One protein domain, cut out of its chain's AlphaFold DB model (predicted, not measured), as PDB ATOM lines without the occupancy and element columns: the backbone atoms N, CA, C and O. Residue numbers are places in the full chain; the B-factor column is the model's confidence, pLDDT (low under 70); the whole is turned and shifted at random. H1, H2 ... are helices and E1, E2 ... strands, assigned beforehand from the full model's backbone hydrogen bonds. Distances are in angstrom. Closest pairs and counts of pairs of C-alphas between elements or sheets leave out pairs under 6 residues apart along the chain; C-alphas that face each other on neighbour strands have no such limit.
ATOM      1  N   VAL A  12     313.526 168.306 272.352       94.62
ATOM      2  CA  VAL A  12     313.496 169.554 273.121       94.62
ATOM      3  C   VAL A  12     313.851 170.697 272.190       94.62
ATOM      4  O   VAL A  12     314.894 170.650 271.546       94.62
ATOM      5  N   ALA A  13     313.010 171.719 272.116       95.50
ATOM      6  CA  ALA A  13     313.303 172.919 271.347       95.50
ATOM      7  C   ALA A  13     313.671 174.064 272.289       95.50
ATOM      8  O   ALA A  13     312.867 174.428 273.137       95.50
ATOM      9  N   TYR A  14     314.858 174.647 272.146       94.25
ATOM     10  CA  TYR A  14     315.299 175.796 272.933       94.25
ATOM     11  C   TYR A  14     315.371 177.046 272.063       94.25
ATOM     12  O   TYR A  14     316.177 177.111 271.138       94.25
ATOM     13  N   PHE A  15     314.536 178.034 272.362       92.19
ATOM     14  CA  PHE A  15     314.485 179.318 271.673       92.19
ATOM     15  C   PHE A  15     315.157 180.382 272.531       92.19
ATOM     16  O   PHE A  15     314.766 180.580 273.677       92.19
ATOM     17  N   VAL A  16     316.145 181.077 271.969       90.50
ATOM     18  CA  VAL A  16     316.905 182.111 272.678       90.50
ATOM     19  C   VAL A  16     317.461 183.127 271.689       90.50
ATOM     20  O   VAL A  16     318.019 182.754 270.656       90.50
ATOM     21  N   LYS A  17     317.320 184.422 271.994       88.06
ATOM     22  CA  LYS A  17     317.938 185.532 271.238       88.06
ATOM     23  C   LYS A  17     317.756 185.439 269.709       88.06
ATOM     24  O   LYS A  17     318.723 185.528 268.952       88.06
ATOM     25  N   GLY A  18     316.530 185.171 269.251       88.12
ATOM     26  CA  GLY A  18     316.201 185.071 267.820       88.12
ATOM     27  C   GLY A  18     316.706 183.798 267.120       88.12
ATOM     28  O   GLY A  18     316.542 183.648 265.908       88.12
ATOM     29  N   LYS A  19     317.280 182.851 267.867       91.62
ATOM     30  CA  LYS A  19     317.755 181.547 267.385       91.62
ATOM     31  C   LYS A  19     316.964 180.417 268.035       91.62
ATOM     32  O   LYS A  19     316.250 180.630 269.021       91.62
ATOM     33  N   ALA A  20     317.106 179.218 267.484       94.19
ATOM     34  CA  ALA A  20     316.521 178.014 268.049       94.19
ATOM     35  C   ALA A  20     317.457 176.807 267.923       94.19
ATOM     36  O   ALA A  20     318.231 176.712 266.970       94.19
ATOM     37  N   TYR A  21     317.360 175.885 268.876       96.00
ATOM     38  CA  TYR A  21     318.121 174.640 268.919       96.00
ATOM     39  C   TYR A  21     317.174 173.468 269.171       96.00
ATOM     40  O   TYR A  21     316.447 173.472 270.162       96.00
ATOM     41  N   LEU A  22     317.174 172.472 268.289       97.50
ATOM     42  CA  LEU A  22     316.362 171.263 268.407       97.50
ATOM     43  C   LEU A  22     317.248 170.101 268.854       97.50
ATOM     44  O   LEU A  22     318.086 169.617 268.095       97.50
ATOM     45  N   PHE A  23     317.069 169.662 270.094       96.62
ATOM     46  CA  PHE A  23     317.773 168.529 270.684       96.62
ATOM     47  C   PHE A  23     316.966 167.255 270.442       96.62
ATOM     48  O   PHE A  23     315.924 167.044 271.066       96.62
ATOM     49  N   HIS A  24     317.456 166.391 269.556       94.62
ATOM     50  CA  HIS A  24     316.884 165.071 269.306       94.62
ATOM     51  C   HIS A  24     317.477 164.084 270.310       94.62
ATOM     52  O   HIS A  24     318.660 163.749 270.238       94.62
ATOM     53  N   ARG A  25     316.664 163.633 271.268       89.94
ATOM     54  CA  ARG A  25     317.137 162.841 272.415       89.94
ATOM     55  C   ARG A  25     317.564 161.431 272.020       89.94
ATOM     56  O   ARG A  25     318.581 160.957 272.512       89.94
ATOM     57  N   GLU A  26     316.818 160.790 271.122       88.19
ATOM     58  CA  GLU A  26     317.125 159.434 270.638       88.19
ATOM     59  C   GLU A  26     318.401 159.423 269.787       88.19
ATOM     60  O   GLU A  26     319.302 158.623 270.011       88.19
ATOM     61  N   GLU A  27     318.507 160.371 268.856       91.31
ATOM     62  CA  GLU A  27     319.632 160.491 267.920       91.31
ATOM     63  C   GLU A  27     320.861 161.180 268.538       91.31
ATOM     64  O   GLU A  27     321.900 161.283 267.890       91.31
ATOM     65  N   LYS A  28     320.748 161.684 269.776       92.50
ATOM     66  CA  LYS A  28     321.785 162.449 270.493       92.50
ATOM     67  C   LYS A  28     322.417 163.558 269.642       92.50
ATOM     68  O   LYS A  28     323.623 163.790 269.704       92.50
ATOM     69  N   ARG A  29     321.599 164.264 268.856       95.38
ATOM     70  CA  ARG A  29     322.048 165.361 267.987       95.38
ATOM     71  C   ARG A  29     321.311 166.658 268.261       95.38
ATOM     72  O   ARG A  29     320.204 166.664 268.798       95.38
ATOM     73  N   VAL A  30     321.919 167.753 267.814       97.25
ATOM     74  CA  VAL A  30     321.356 169.098 267.915       97.25
ATOM     75  C   VAL A  30     321.314 169.740 266.535       97.25
ATOM     76  O   VAL A  30     322.321 169.751 265.830       97.25
ATOM     77  N   VAL A  31     320.163 170.291 266.157       97.69
ATOM     78  CA  VAL A  31     320.019 171.153 264.972       97.69
ATOM     79  C   VAL A  31     319.927 172.592 265.435       97.69
ATOM     80  O   VAL A  31     319.181 172.889 266.364       97.69
ATOM     81  N   SER A  32     320.678 173.491 264.805       97.38
ATOM     82  CA  SER A  32     320.612 174.922 265.103       97.38
ATOM     83  C   SER A  32     319.949 175.681 263.959       97.38
ATOM     84  O   SER A  32     320.263 175.469 262.789       97.38
ATOM     85  N   HIS A  33     319.060 176.606 264.304       94.81
ATOM     86  CA  HIS A  33     318.386 177.492 263.365       94.81
ATOM     87  C   HIS A  33     318.720 178.941 263.700       94.81
ATOM     88  O   HIS A  33     318.519 179.414 264.820       94.81
ATOM     89  N   ARG A  34     319.202 179.675 262.691       92.00
ATOM     90  CA  ARG A  34     319.496 181.113 262.802       92.00
ATOM     91  C   ARG A  34     318.240 181.986 262.861       92.00
ATOM     92  O   ARG A  34     318.351 183.151 263.213       92.00
ATOM     93  N   LYS A  35     317.083 181.436 262.483       91.00
ATOM     94  CA  LYS A  35     315.772 182.094 262.503       91.00
ATOM     95  C   LYS A  35     314.783 181.194 263.233       91.00
ATOM     96  O   LYS A  35     314.662 180.023 262.880       91.00
ATOM     97  N   GLN A  36     314.061 181.746 264.204       91.38
ATOM     98  CA  GLN A  36     313.114 180.981 265.023       91.38
ATOM     99  C   GLN A  36     311.971 180.373 264.199       91.38
ATOM    100  O   GLN A  36     311.595 179.235 264.459       91.38
ATOM    101  N   GLN A  37     311.482 181.074 263.167       91.56
ATOM    102  CA  GLN A  37     310.388 180.578 262.321       91.56
ATOM    103  C   GLN A  37     310.710 179.232 261.657       91.56
ATOM    104  O   GLN A  37     309.872 178.342 261.643       91.56
ATOM    105  N   VAL A  38     311.950 179.035 261.198       94.31
ATOM    106  CA  VAL A  38     312.360 177.771 260.562       94.31
ATOM    107  C   VAL A  38     312.247 176.601 261.543       94.31
ATOM    108  O   VAL A  38     311.812 175.516 261.174       94.31
ATOM    109  N   ALA A  39     312.604 176.829 262.810       94.81
ATOM    110  CA  ALA A  39     312.445 175.816 263.843       94.81
ATOM    111  C   ALA A  39     310.970 175.559 264.173       94.81
ATOM    112  O   ALA A  39     310.602 174.415 264.422       94.81
ATOM    113  N   VAL A  40     310.116 176.590 264.161       95.12
ATOM    114  CA  VAL A  40     308.663 176.420 264.335       95.12
ATOM    115  C   VAL A  40     308.090 175.525 263.240       95.12
ATOM    116  O   VAL A  40     307.428 174.542 263.566       95.12
ATOM    117  N   ASP A  41     308.414 175.796 261.975       95.44
ATOM    118  CA  ASP A  41     307.929 175.010 260.836       95.44
ATOM    119  C   ASP A  41     308.366 173.534 260.940       95.44
ATOM    120  O   ASP A  41     307.582 172.610 260.697       95.44
ATOM    121  N   GLU A  42     309.608 173.286 261.371       96.56
ATOM    122  CA  GLU A  42     310.115 171.931 261.601       96.56
ATOM    123  C   GLU A  42     309.384 171.225 262.755       96.56
ATOM    124  O   GLU A  42     309.014 170.049 262.631       96.56
ATOM    125  N   ILE A  43     309.118 171.937 263.857       96.25
ATOM    126  CA  ILE A  43     308.348 171.405 264.988       96.25
ATOM    127  C   ILE A  43     306.915 171.079 264.570       96.25
ATOM    128  O   ILE A  43     306.404 170.023 264.940       96.25
ATOM    129  N   GLU A  44     306.261 171.915 263.767       95.94
ATOM    130  CA  GLU A  44     304.939 171.588 263.230       95.94
ATOM    131  C   GLU A  44     304.965 170.319 262.378       95.94
ATOM    132  O   GLU A  44     304.100 169.452 262.525       95.94
ATOM    133  N   GLY A  45     305.981 170.161 261.525       97.19
ATOM    134  CA  GLY A  45     306.190 168.931 260.765       97.19
ATOM    135  C   GLY A  45     306.357 167.708 261.673       97.19
ATOM    136  O   GLY A  45     305.784 166.650 261.409       97.19
ATOM    137  N   MET A  46     307.095 167.850 262.776       96.12
ATOM    138  CA  MET A  46     307.244 166.815 263.803       96.12
ATOM    139  C   MET A  46     305.913 166.480 264.487       96.12
ATOM    140  O   MET A  46     305.579 165.303 264.627       96.12
ATOM    141  N   ILE A  47     305.120 167.490 264.850       94.25
ATOM    142  CA  ILE A  47     303.791 167.318 265.454       94.25
ATOM    143  C   ILE A  47     302.861 166.549 264.516       94.25
ATOM    144  O   ILE A  47     302.203 165.609 264.962       94.25
ATOM    145  N   ARG A  48     302.843 166.886 263.219       96.25
ATOM    146  CA  ARG A  48     302.037 166.178 262.205       96.25
ATOM    147  C   ARG A  48     302.430 164.701 262.079       96.25
ATOM    148  O   ARG A  48     301.573 163.870 261.812       96.25
ATOM    149  N   ARG A  49     303.701 164.362 262.330       95.50
ATOM    150  CA  ARG A  49     304.205 162.975 262.397       95.50
ATOM    151  C   ARG A  49     303.994 162.301 263.762       95.50
ATOM    152  O   ARG A  49     304.476 161.194 263.974       95.50
ATOM    153  N   GLY A  50     303.319 162.958 264.704       93.00
ATOM    154  CA  GLY A  50     303.045 162.421 266.038       93.00
ATOM    155  C   GLY A  50     304.220 162.498 267.019       93.00
ATOM    156  O   GLY A  50     304.126 161.953 268.121       93.00
ATOM    157  N   VAL A  51     305.310 163.191 266.671       93.00
ATOM    158  CA  VAL A  51     306.470 163.360 267.558       93.00
ATOM    159  C   VAL A  51     306.074 164.208 268.765       93.00
ATOM    160  O   VAL A  51     305.499 165.295 268.640       93.00
ATOM    161  N   LYS A  52     306.407 163.712 269.958       91.19
ATOM    162  CA  LYS A  52     306.194 164.429 271.215       91.19
ATOM    163  C   LYS A  52     307.479 165.127 271.637       91.19
ATOM    164  O   LYS A  52     308.561 164.539 271.622       91.19
ATOM    165  N   GLY A  53     307.333 166.375 272.047       91.50
ATOM    166  CA  GLY A  53     308.425 167.199 272.526       91.50
ATOM    167  C   GLY A  53     307.921 168.322 273.417       91.50
ATOM    168  O   GLY A  53     306.728 168.412 273.726       91.50
ATOM    169  N   TYR A  54     308.849 169.163 273.848       91.31
ATOM    170  CA  TYR A  54     308.549 170.372 274.602       91.31
ATOM    171  C   TYR A  54     309.463 171.514 274.173       91.31
ATOM    172  O   TYR A  54     310.508 171.310 273.551       91.31
ATOM    173  N   ILE A  55     309.036 172.725 274.500       91.38
ATOM    174  CA  ILE A  55     309.715 173.963 274.152       91.38
ATOM    175  C   ILE A  55     310.232 174.601 275.435       91.38
ATOM    176  O   ILE A  55     309.508 174.688 276.421       91.38
ATOM    177  N   ILE A  56     311.471 175.069 275.409       91.00
ATOM    178  CA  ILE A  56     312.036 176.018 276.358       91.00
ATOM    179  C   ILE A  56     312.154 177.341 275.606       91.00
ATOM    180  O   ILE A  56     312.820 177.408 274.572       91.00
ATOM    181  N   PHE A  57     311.498 178.386 276.098       88.44
ATOM    182  CA  PHE A  57     311.522 179.705 275.479       88.44
ATOM    183  C   PHE A  57     312.155 180.722 276.424       88.44
ATOM    184  O   PHE A  57     311.615 180.994 277.493       88.44
ATOM    185  N   ASP A  58     313.294 181.279 276.024       87.44
ATOM    186  CA  ASP A  58     314.020 182.308 276.763       87.44
ATOM    187  C   ASP A  58     313.673 183.703 276.226       87.44
ATOM    188  O   ASP A  58     314.062 184.085 275.117       87.44
ATOM    189  N   MET A  59     312.951 184.479 277.040       78.25
ATOM    190  CA  MET A  59     312.532 185.852 276.728       78.25
ATOM    191  C   MET A  59     313.663 186.888 276.872       78.25
ATOM    192  O   MET A  59     313.444 188.085 276.688       78.25
ATOM    193  N   GLY A  60     314.881 186.473 277.221       68.12
ATOM    194  CA  GLY A  60     316.041 187.321 277.498       68.12
ATOM    195  C   GLY A  60     316.668 188.049 276.301       68.12
ATOM    196  O   GLY A  60     317.803 188.509 276.420       68.12
ATOM    197  N   GLY A  61     315.986 188.177 275.156       62.75
ATOM    198  CA  GLY A  61     316.498 188.968 274.027       62.75
ATOM    199  C   GLY A  61     315.959 188.626 272.637       62.75
ATOM    200  O   GLY A  61     316.732 188.689 271.685       62.75
ATOM    201  N   SER A  62     314.696 188.215 272.489       57.22
ATOM    202  CA  SER A  62     314.085 187.972 271.169       57.22
ATOM    203  C   SER A  62     312.877 188.866 270.917       57.22
ATOM    204  O   SER A  62     312.061 189.031 271.824       57.22
ATOM    205  N   ASP A  63     312.694 189.292 269.667       59.75
ATOM    206  CA  ASP A  63     311.386 189.701 269.154       59.75
ATOM    207  C   ASP A  63     310.454 188.488 269.212       59.75
ATOM    208  O   ASP A  63     310.724 187.426 268.646       59.75
ATOM    209  N   ALA A  64     309.414 188.601 270.029       60.88
ATOM    210  CA  ALA A  64     308.611 187.475 270.464       60.88
ATOM    211  C   ALA A  64     307.772 186.889 269.314       60.88
ATOM    212  O   ALA A  64     306.719 187.419 268.985       60.88
ATOM    213  N   ILE A  65     308.157 185.721 268.789       75.75
ATOM    214  CA  ILE A  65     307.248 184.858 268.004       75.75
ATOM    215  C   ILE A  65     306.380 183.965 268.909       75.75
ATOM    216  O   ILE A  65     305.999 182.855 268.538       75.75
ATOM    217  N   ILE A  66     306.120 184.409 270.143       77.75
ATOM    218  CA  ILE A  66     305.500 183.586 271.185       77.75
ATOM    219  C   ILE A  66     304.125 183.105 270.729       77.75
ATOM    220  O   ILE A  66     303.802 181.944 270.961       77.75
ATOM    221  N   ASP A  67     303.329 183.922 270.039       81.44
ATOM    222  CA  ASP A  67     302.035 183.479 269.502       81.44
ATOM    223  C   ASP A  67     302.170 182.378 268.428       81.44
ATOM    224  O   ASP A  67     301.351 181.461 268.377       81.44
ATOM    225  N   HIS A  68     303.268 182.366 267.667       85.69
ATOM    226  CA  HIS A  68     303.523 181.387 266.603       85.69
ATOM    227  C   HIS A  68     304.054 180.035 267.095       85.69
ATOM    228  O   HIS A  68     304.106 179.089 266.313       85.69
ATOM    229  N   LEU A  69     304.450 179.890 268.367       88.69
ATOM    230  CA  LEU A  69     304.883 178.576 268.859       88.69
ATOM    231  C   LEU A  69     303.731 177.549 268.755       88.69
ATOM    232  O   LEU A  69     302.556 177.870 268.962       88.69
ATOM    233  N   PRO A  70     304.016 176.271 268.502       88.25
ATOM    234  CA  PRO A  70     302.956 175.284 268.397       88.25
ATOM    235  C   PRO A  70     302.258 175.067 269.747       88.25
ATOM    236  O   PRO A  70     302.885 175.058 270.806       88.25
ATOM    237  N   ARG A  71     300.935 174.872 269.713       84.62
ATOM    238  CA  ARG A  71     300.101 174.662 270.918       84.62
ATOM    239  C   ARG A  71     300.073 173.206 271.393       84.62
ATOM    240  O   ARG A  71     299.687 172.940 272.525       84.62
ATOM    241  N   SER A  72     300.482 172.263 270.543       87.44
ATOM    242  CA  SER A  72     300.484 170.823 270.849       87.44
ATOM    243  C   SER A  72     301.649 170.384 271.741       87.44
ATOM    244  O   SER A  72     301.620 169.274 272.276       87.44
ATOM    245  N   TRP A  73     302.686 171.213 271.879       89.00
ATOM    246  CA  TRP A  73     303.827 170.973 272.763       89.00
ATOM    247  C   TRP A  73     303.750 171.896 273.982       89.00
ATOM    248  O   TRP A  73     303.329 173.046 273.878       89.00
ATOM    249  N   GLY A  74     304.154 171.385 275.148       84.56
ATOM    250  CA  GLY A  74     304.259 172.198 276.361       84.56
ATOM    251  C   GLY A  74     305.404 173.204 276.254       84.56
ATOM    252  O   GLY A  74     306.422 172.905 275.628       84.56
ATOM    253  N   ILE A  75     305.244 174.374 276.874       85.38
ATOM    254  CA  ILE A  75     306.243 175.448 276.872       85.38
ATOM    255  C   ILE A  75     306.697 175.705 278.309       85.38
ATOM    256  O   ILE A  75     305.877 175.969 279.186       85.38
ATOM    257  N   VAL A  76     308.006 175.643 278.527       85.19
ATOM    258  CA  VAL A  76     308.695 176.153 279.711       85.19
ATOM    259  C   VAL A  76     309.216 177.538 279.363       85.19
ATOM    260  O   VAL A  76     309.974 177.704 278.408       85.19
ATOM    261  N   LEU A  77     308.789 178.536 280.126       81.12
ATOM    262  CA  LEU A  77     309.160 179.925 279.906       81.12
ATOM    263  C   LEU A  77     310.293 180.314 280.856       81.12
ATOM    264  O   LEU A  77     310.148 180.184 282.067       81.12
ATOM    265  N   ILE A  78     311.396 180.815 280.305       81.88
ATOM    266  CA  ILE A  78     312.501 181.408 281.059       81.88
ATOM    267  C   ILE A  78     312.457 182.915 280.824       81.88
ATOM    268  O   ILE A  78     312.470 183.390 279.689       81.88
ATOM    269  N   SER A  79     312.371 183.682 281.905       76.06
ATOM    270  CA  SER A  79     312.299 185.137 281.848       76.06
ATOM    271  C   SER A  79     312.970 185.758 283.056       76.06
ATOM    272  O   SER A  79     312.930 185.207 284.154       76.06
ATOM    273  N   SER A  80     313.511 186.962 282.870       71.62
ATOM    274  CA  SER A  80     313.814 187.853 283.990       71.62
ATOM    275  C   SER A  80     312.545 188.116 284.819       71.62
ATOM    276  O   SER A  80     311.458 188.130 284.223       71.62
ATOM    277  N   PRO A  81     312.665 188.408 286.127       65.12
ATOM    278  CA  PRO A  81     311.543 188.715 287.021       65.12
ATOM    279  C   PRO A  81     310.941 190.092 286.697       65.12
ATOM    280  O   PRO A  81     311.103 191.067 287.420       65.12
ATOM    281  N   SER A  82     310.287 190.191 285.546       68.50
ATOM    282  CA  SER A  82     309.688 191.403 285.006       68.50
ATOM    283  C   SER A  82     308.213 191.131 284.745       68.50
ATOM    284  O   SER A  82     307.866 190.281 283.923       68.50
ATOM    285  N   VAL A  83     307.352 191.863 285.456       66.94
ATOM    286  CA  VAL A  83     305.890 191.746 285.342       66.94
ATOM    287  C   VAL A  83     305.427 192.050 283.918       66.94
ATOM    288  O   VAL A  83     304.552 191.356 283.409       66.94
ATOM    289  N   SER A  84     306.047 193.025 283.243       73.31
ATOM    290  CA  SER A  84     305.704 193.373 281.860       73.31
ATOM    291  C   SER A  84     305.964 192.219 280.895       73.31
ATOM    292  O   SER A  84     305.061 191.842 280.160       73.31
ATOM    293  N   LYS A  85     307.128 191.559 280.969       72.44
ATOM    294  CA  LYS A  85     307.420 190.395 280.110       72.44
ATOM    295  C   LYS A  85     306.443 189.242 280.329       72.44
ATOM    296  O   LYS A  85     306.061 188.550 279.388       72.44
ATOM    297  N   PHE A  86     306.038 189.021 281.577       72.31
ATOM    298  CA  PHE A  86     305.032 188.012 281.888       72.31
ATOM    299  C   PHE A  86     303.650 188.387 281.324       72.31
ATOM    300  O   PHE A  86     302.952 187.543 280.755       72.31
ATOM    301  N   HIS A  87     303.270 189.659 281.443       74.88
ATOM    302  CA  HIS A  87     302.039 190.184 280.865       74.88
ATOM    303  C   HIS A  87     302.030 190.050 279.332       74.88
ATOM    304  O   HIS A  87     301.034 189.615 278.755       74.88
ATOM    305  N   ASP A  88     303.152 190.328 278.667       77.56
ATOM    306  CA  ASP A  88     303.293 190.171 277.216       77.56
ATOM    307  C   ASP A  88     303.064 188.717 276.785       77.56
ATOM    308  O   ASP A  88     302.292 188.449 275.859       77.56
ATOM    309  N   PHE A  89     303.670 187.761 277.501       76.06
ATOM    310  CA  PHE A  89     303.453 186.337 277.248       76.06
ATOM    311  C   PHE A  89     301.984 185.952 277.446       76.06
ATOM    312  O   PHE A  89     301.383 185.345 276.561       76.06
ATOM    313  N   THR A  90     301.388 186.300 278.588       75.12
ATOM    314  CA  THR A  90     300.002 185.914 278.907       75.12
ATOM    315  C   THR A  90     298.982 186.548 277.974       75.12
ATOM    316  O   THR A  90     298.016 185.882 277.616       75.12
ATOM    317  N   THR A  91     299.225 187.766 277.493       79.94
ATOM    318  CA  THR A  91     298.384 188.418 276.480       79.94
ATOM    319  C   THR A  91     298.410 187.628 275.169       79.94
ATOM    320  O   THR A  91     297.361 187.277 274.629       79.94
ATOM    321  N   GLN A  92     299.601 187.259 274.687       78.12
ATOM    322  CA  GLN A  92     299.756 186.464 273.461       78.12
ATOM    323  C   GLN A  92     299.266 185.013 273.636       78.12
ATOM    324  O   GLN A  92     298.879 184.341 272.682       78.12
ATOM    325  N   ARG A  93     299.248 184.503 274.872       76.69
ATOM    326  CA  ARG A  93     298.938 183.105 275.207       76.69
ATOM    327  C   ARG A  93     297.756 182.941 276.155       76.69
ATOM    328  O   ARG A  93     297.720 181.952 276.882       76.69
ATOM    329  N   TYR A  94     296.748 183.806 276.075       72.06
ATOM    330  CA  TYR A  94     295.663 183.924 277.068       72.06
ATOM    331  C   TYR A  94     294.846 182.648 277.357       72.06
ATOM    332  O   TYR A  94     294.214 182.547 278.403       72.06
ATOM    333  N   ARG A  95     294.848 181.654 276.456       71.75
ATOM    334  CA  ARG A  95     294.187 180.342 276.658       71.75
ATOM    335  C   ARG A  95     295.106 179.258 277.228       71.75
ATOM    336  O   ARG A  95     294.690 178.111 277.365       71.75
ATOM    337  N   THR A  96     296.373 179.574 277.470       67.19
ATOM    338  CA  THR A  96     297.354 178.621 277.994       67.19
ATOM    339  C   THR A  96     297.203 178.564 279.496       67.19
ATOM    340  O   THR A  96     297.231 179.603 280.141       67.19
ATOM    341  N   LEU A  97     297.076 177.361 280.051       68.19
ATOM    342  CA  LEU A  97     297.062 177.173 281.496       68.19
ATOM    343  C   LEU A  97     298.481 177.305 282.043       68.19
ATOM    344  O   LEU A  97     299.300 176.418 281.769       68.19
ATOM    345  N   PRO A  98     298.801 178.384 282.776       65.25
ATOM    346  CA  PRO A  98     300.133 178.549 283.319       65.25
ATOM    347  C   PRO A  98     300.316 177.617 284.521       65.25
ATOM    348  O   PRO A  98     299.451 177.500 285.386       65.25
ATOM    349  N   ILE A  99     301.476 176.968 284.582       63.66
ATOM    350  CA  ILE A  99     301.984 176.348 285.806       63.66
ATOM    351  C   ILE A  99     303.143 177.230 286.242       63.66
ATOM    352  O   ILE A  99     304.152 177.321 285.542       63.66
ATOM    353  N   TYR A 100     302.978 177.915 287.369       60.16
ATOM    354  CA  TYR A 100     303.985 178.837 287.867       60.16
ATOM    355  C   TYR A 100     305.042 178.079 288.664       60.16
ATOM    356  O   TYR A 100     304.754 177.442 289.679       60.16
ATOM    357  N   MET A 101     306.284 178.185 288.203       59.03
ATOM    358  CA  MET A 101     307.473 177.735 288.920       59.03
ATOM    359  C   MET A 101     308.255 178.964 289.402       59.03
ATOM    360  O   MET A 101     309.297 179.293 288.846       59.03
ATOM    361  N   ASN A 102     307.722 179.688 290.390       57.44
ATOM    362  CA  ASN A 102     308.462 180.777 291.043       57.44
ATOM    363  C   ASN A 102     309.395 180.220 292.137       57.44
ATOM    364  O   ASN A 102     309.099 179.198 292.749       57.44
ATOM    365  N   ARG A 151     305.872 175.445 292.234       49.41
ATOM    366  CA  ARG A 151     305.031 175.984 293.305       49.41
ATOM    367  C   ARG A 151     303.571 175.555 293.195       49.41
ATOM    368  O   ARG A 151     302.986 175.240 294.219       49.41
ATOM    369  N   TYR A 152     302.969 175.508 292.003       45.88
ATOM    370  CA  TYR A 152     301.523 175.275 291.891       45.88
ATOM    371  C   TYR A 152     301.075 174.774 290.512       45.88
ATOM    372  O   TYR A 152     301.435 175.348 289.488       45.88
ATOM    373  N   ALA A 153     300.186 173.772 290.492       39.56
ATOM    374  CA  ALA A 153     299.310 173.455 289.359       39.56
ATOM    375  C   ALA A 153     297.909 174.043 289.623       39.56
ATOM    376  O   ALA A 153     296.941 173.310 289.789       39.56
ATOM    377  N   LEU A 154     297.807 175.367 289.746       34.12
ATOM    378  CA  LEU A 154     296.524 176.037 289.968       34.12
ATOM    379  C   LEU A 154     295.835 176.275 288.621       34.12
ATOM    380  O   LEU A 154     296.005 177.311 287.987       34.12
ATOM    381  N   ALA A 155     295.064 175.285 288.185       39.53
ATOM    382  CA  ALA A 155     293.915 175.519 287.321       39.53
ATOM    383  C   ALA A 155     292.667 175.520 288.213       39.53
ATOM    384  O   ALA A 155     292.624 174.783 289.202       39.53
ATOM    385  N   ASP A 156     291.652 176.325 287.885       40.81
ATOM    386  CA  ASP A 156     290.350 176.167 288.531       40.81
ATOM    387  C   ASP A 156     289.836 174.730 288.314       40.81
ATOM    388  O   ASP A 156     290.217 174.046 287.356       40.81
ATOM    389  N   LYS A 157     288.988 174.251 289.229       41.44
ATOM    390  CA  LYS A 157     288.515 172.859 289.241       41.44
ATOM    391  C   LYS A 157     287.915 172.434 287.895       41.44
ATOM    392  O   LYS A 157     288.201 171.336 287.428       41.44
ATOM    393  N   VAL A 158     287.159 173.321 287.245       51.53
ATOM    394  CA  VAL A 158     286.520 173.051 285.947       51.53
ATOM    395  C   VAL A 158     287.576 172.839 284.867       51.53
ATOM    396  O   VAL A 158     287.456 171.954 284.020       51.53
ATOM    397  N   THR A 159     288.637 173.631 284.906       46.44
ATOM    398  CA  THR A 159     289.731 173.539 283.950       46.44
ATOM    399  C   THR A 159     290.650 172.337 284.199       46.44
ATOM    400  O   THR A 159     291.185 171.765 283.246       46.44
ATOM    401  N   TYR A 160     290.794 171.894 285.451       42.97
ATOM    402  CA  TYR A 160     291.459 170.630 285.774       42.97
ATOM    403  C   TYR A 160     290.644 169.418 285.296       42.97
ATOM    404  O   TYR A 160     291.194 168.532 284.645       42.97
ATOM    405  N   GLU A 161     289.335 169.390 285.557       42.81
ATOM    406  CA  GLU A 161     288.454 168.262 285.218       42.81
ATOM    407  C   GLU A 161     288.336 168.039 283.703       42.81
ATOM    408  O   GLU A 161     288.431 166.902 283.245       42.81
ATOM    409  N   LYS A 162     288.267 169.112 282.902       46.28
ATOM    410  CA  LYS A 162     288.262 169.036 281.426       46.28
ATOM    411  C   LYS A 162     289.531 168.443 280.811       46.28
ATOM    412  O   LYS A 162     289.551 168.160 279.621       46.28
ATOM    413  N   ARG A 163     290.610 168.310 281.584       36.25
ATOM    414  CA  ARG A 163     291.876 167.731 281.120       36.25
ATOM    415  C   ARG A 163     291.882 166.200 281.180       36.25
ATOM    416  O   ARG A 163     292.734 165.578 280.550       36.25
TER     417      ARG A 163
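This is residues 12 to 102 and 151 to 163 of the 165 residues of an uncharacterized protein of Trypanosoma congolense (strain IL3000) (UniProt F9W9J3). One twisted five-stranded sheet is covered on one face by helix H1, making two layers, helix over sheet, with no named helix on the other face. Beyond edge strand E5, off the sheet, lie H2 and, at the far end of the domain from E3, the small H3. The 104 printed residues run E1 E2 E3 H1 E4 E5 H2 H3; the sheet, order E3 E2 E1 E4 E5, is mixed, and the class is mixed, helices and strands. The whole is compact, with a radius of gyration of the C-alphas of 14.4 A and spans of 39 by 30 by 22 A.

Find C-alpha 12 at (313.496, 169.554, 273.121), where E1, residues 12 to 16, begins. E2 is 19 to 24, 16.6 A long, and E3 is 29 to 33. H1, 36 to 48, runs 18.7 A; E4 is 53 to 58, 16.7 A, and E5 74 to 78. H2 is 83 to 92, 14.4 A, and H3, 157 to 161, ends at C-alpha 161 (288.454, 168.262, 285.218).

E1, E2 and E3 form a meander, each strand the antiparallel neighbour of the one before; look for N 14 and O 21 at 2.8 A, and N 22 and O 31 at 2.8 A. E4 is parallel to E1, with N 56 and O 13 at 2.7 A, and to E5, with N 76 and O 55 at 2.8 A. E3, H1 and E4 make a split strand-helix-strand unit, E2 and E1 between its strands, with a right-handed crossover. H1 runs along the strands at a height of 9.3 A over the sheet; its closest C-alphas to E2 are Gln 36 and Lys 19, 5.2 A. H2 and H3 are not on the sheet and are apart. In H1, H2 and H3 every O i to N i+4 pair is within hydrogen-bond range.

The C-alphas of Arg 34 and Lys 157, the two farthest apart, are 41.6 A apart. Residues 103 to 150 are not printed; C-alphas 102 and 151 are 6.3 A apart across this cut. E4 to E5 is a long link of 15 residues. Confidence is under 70 at residues 60 to 64, 81 to 83, 96 to 102 and 151 to 163.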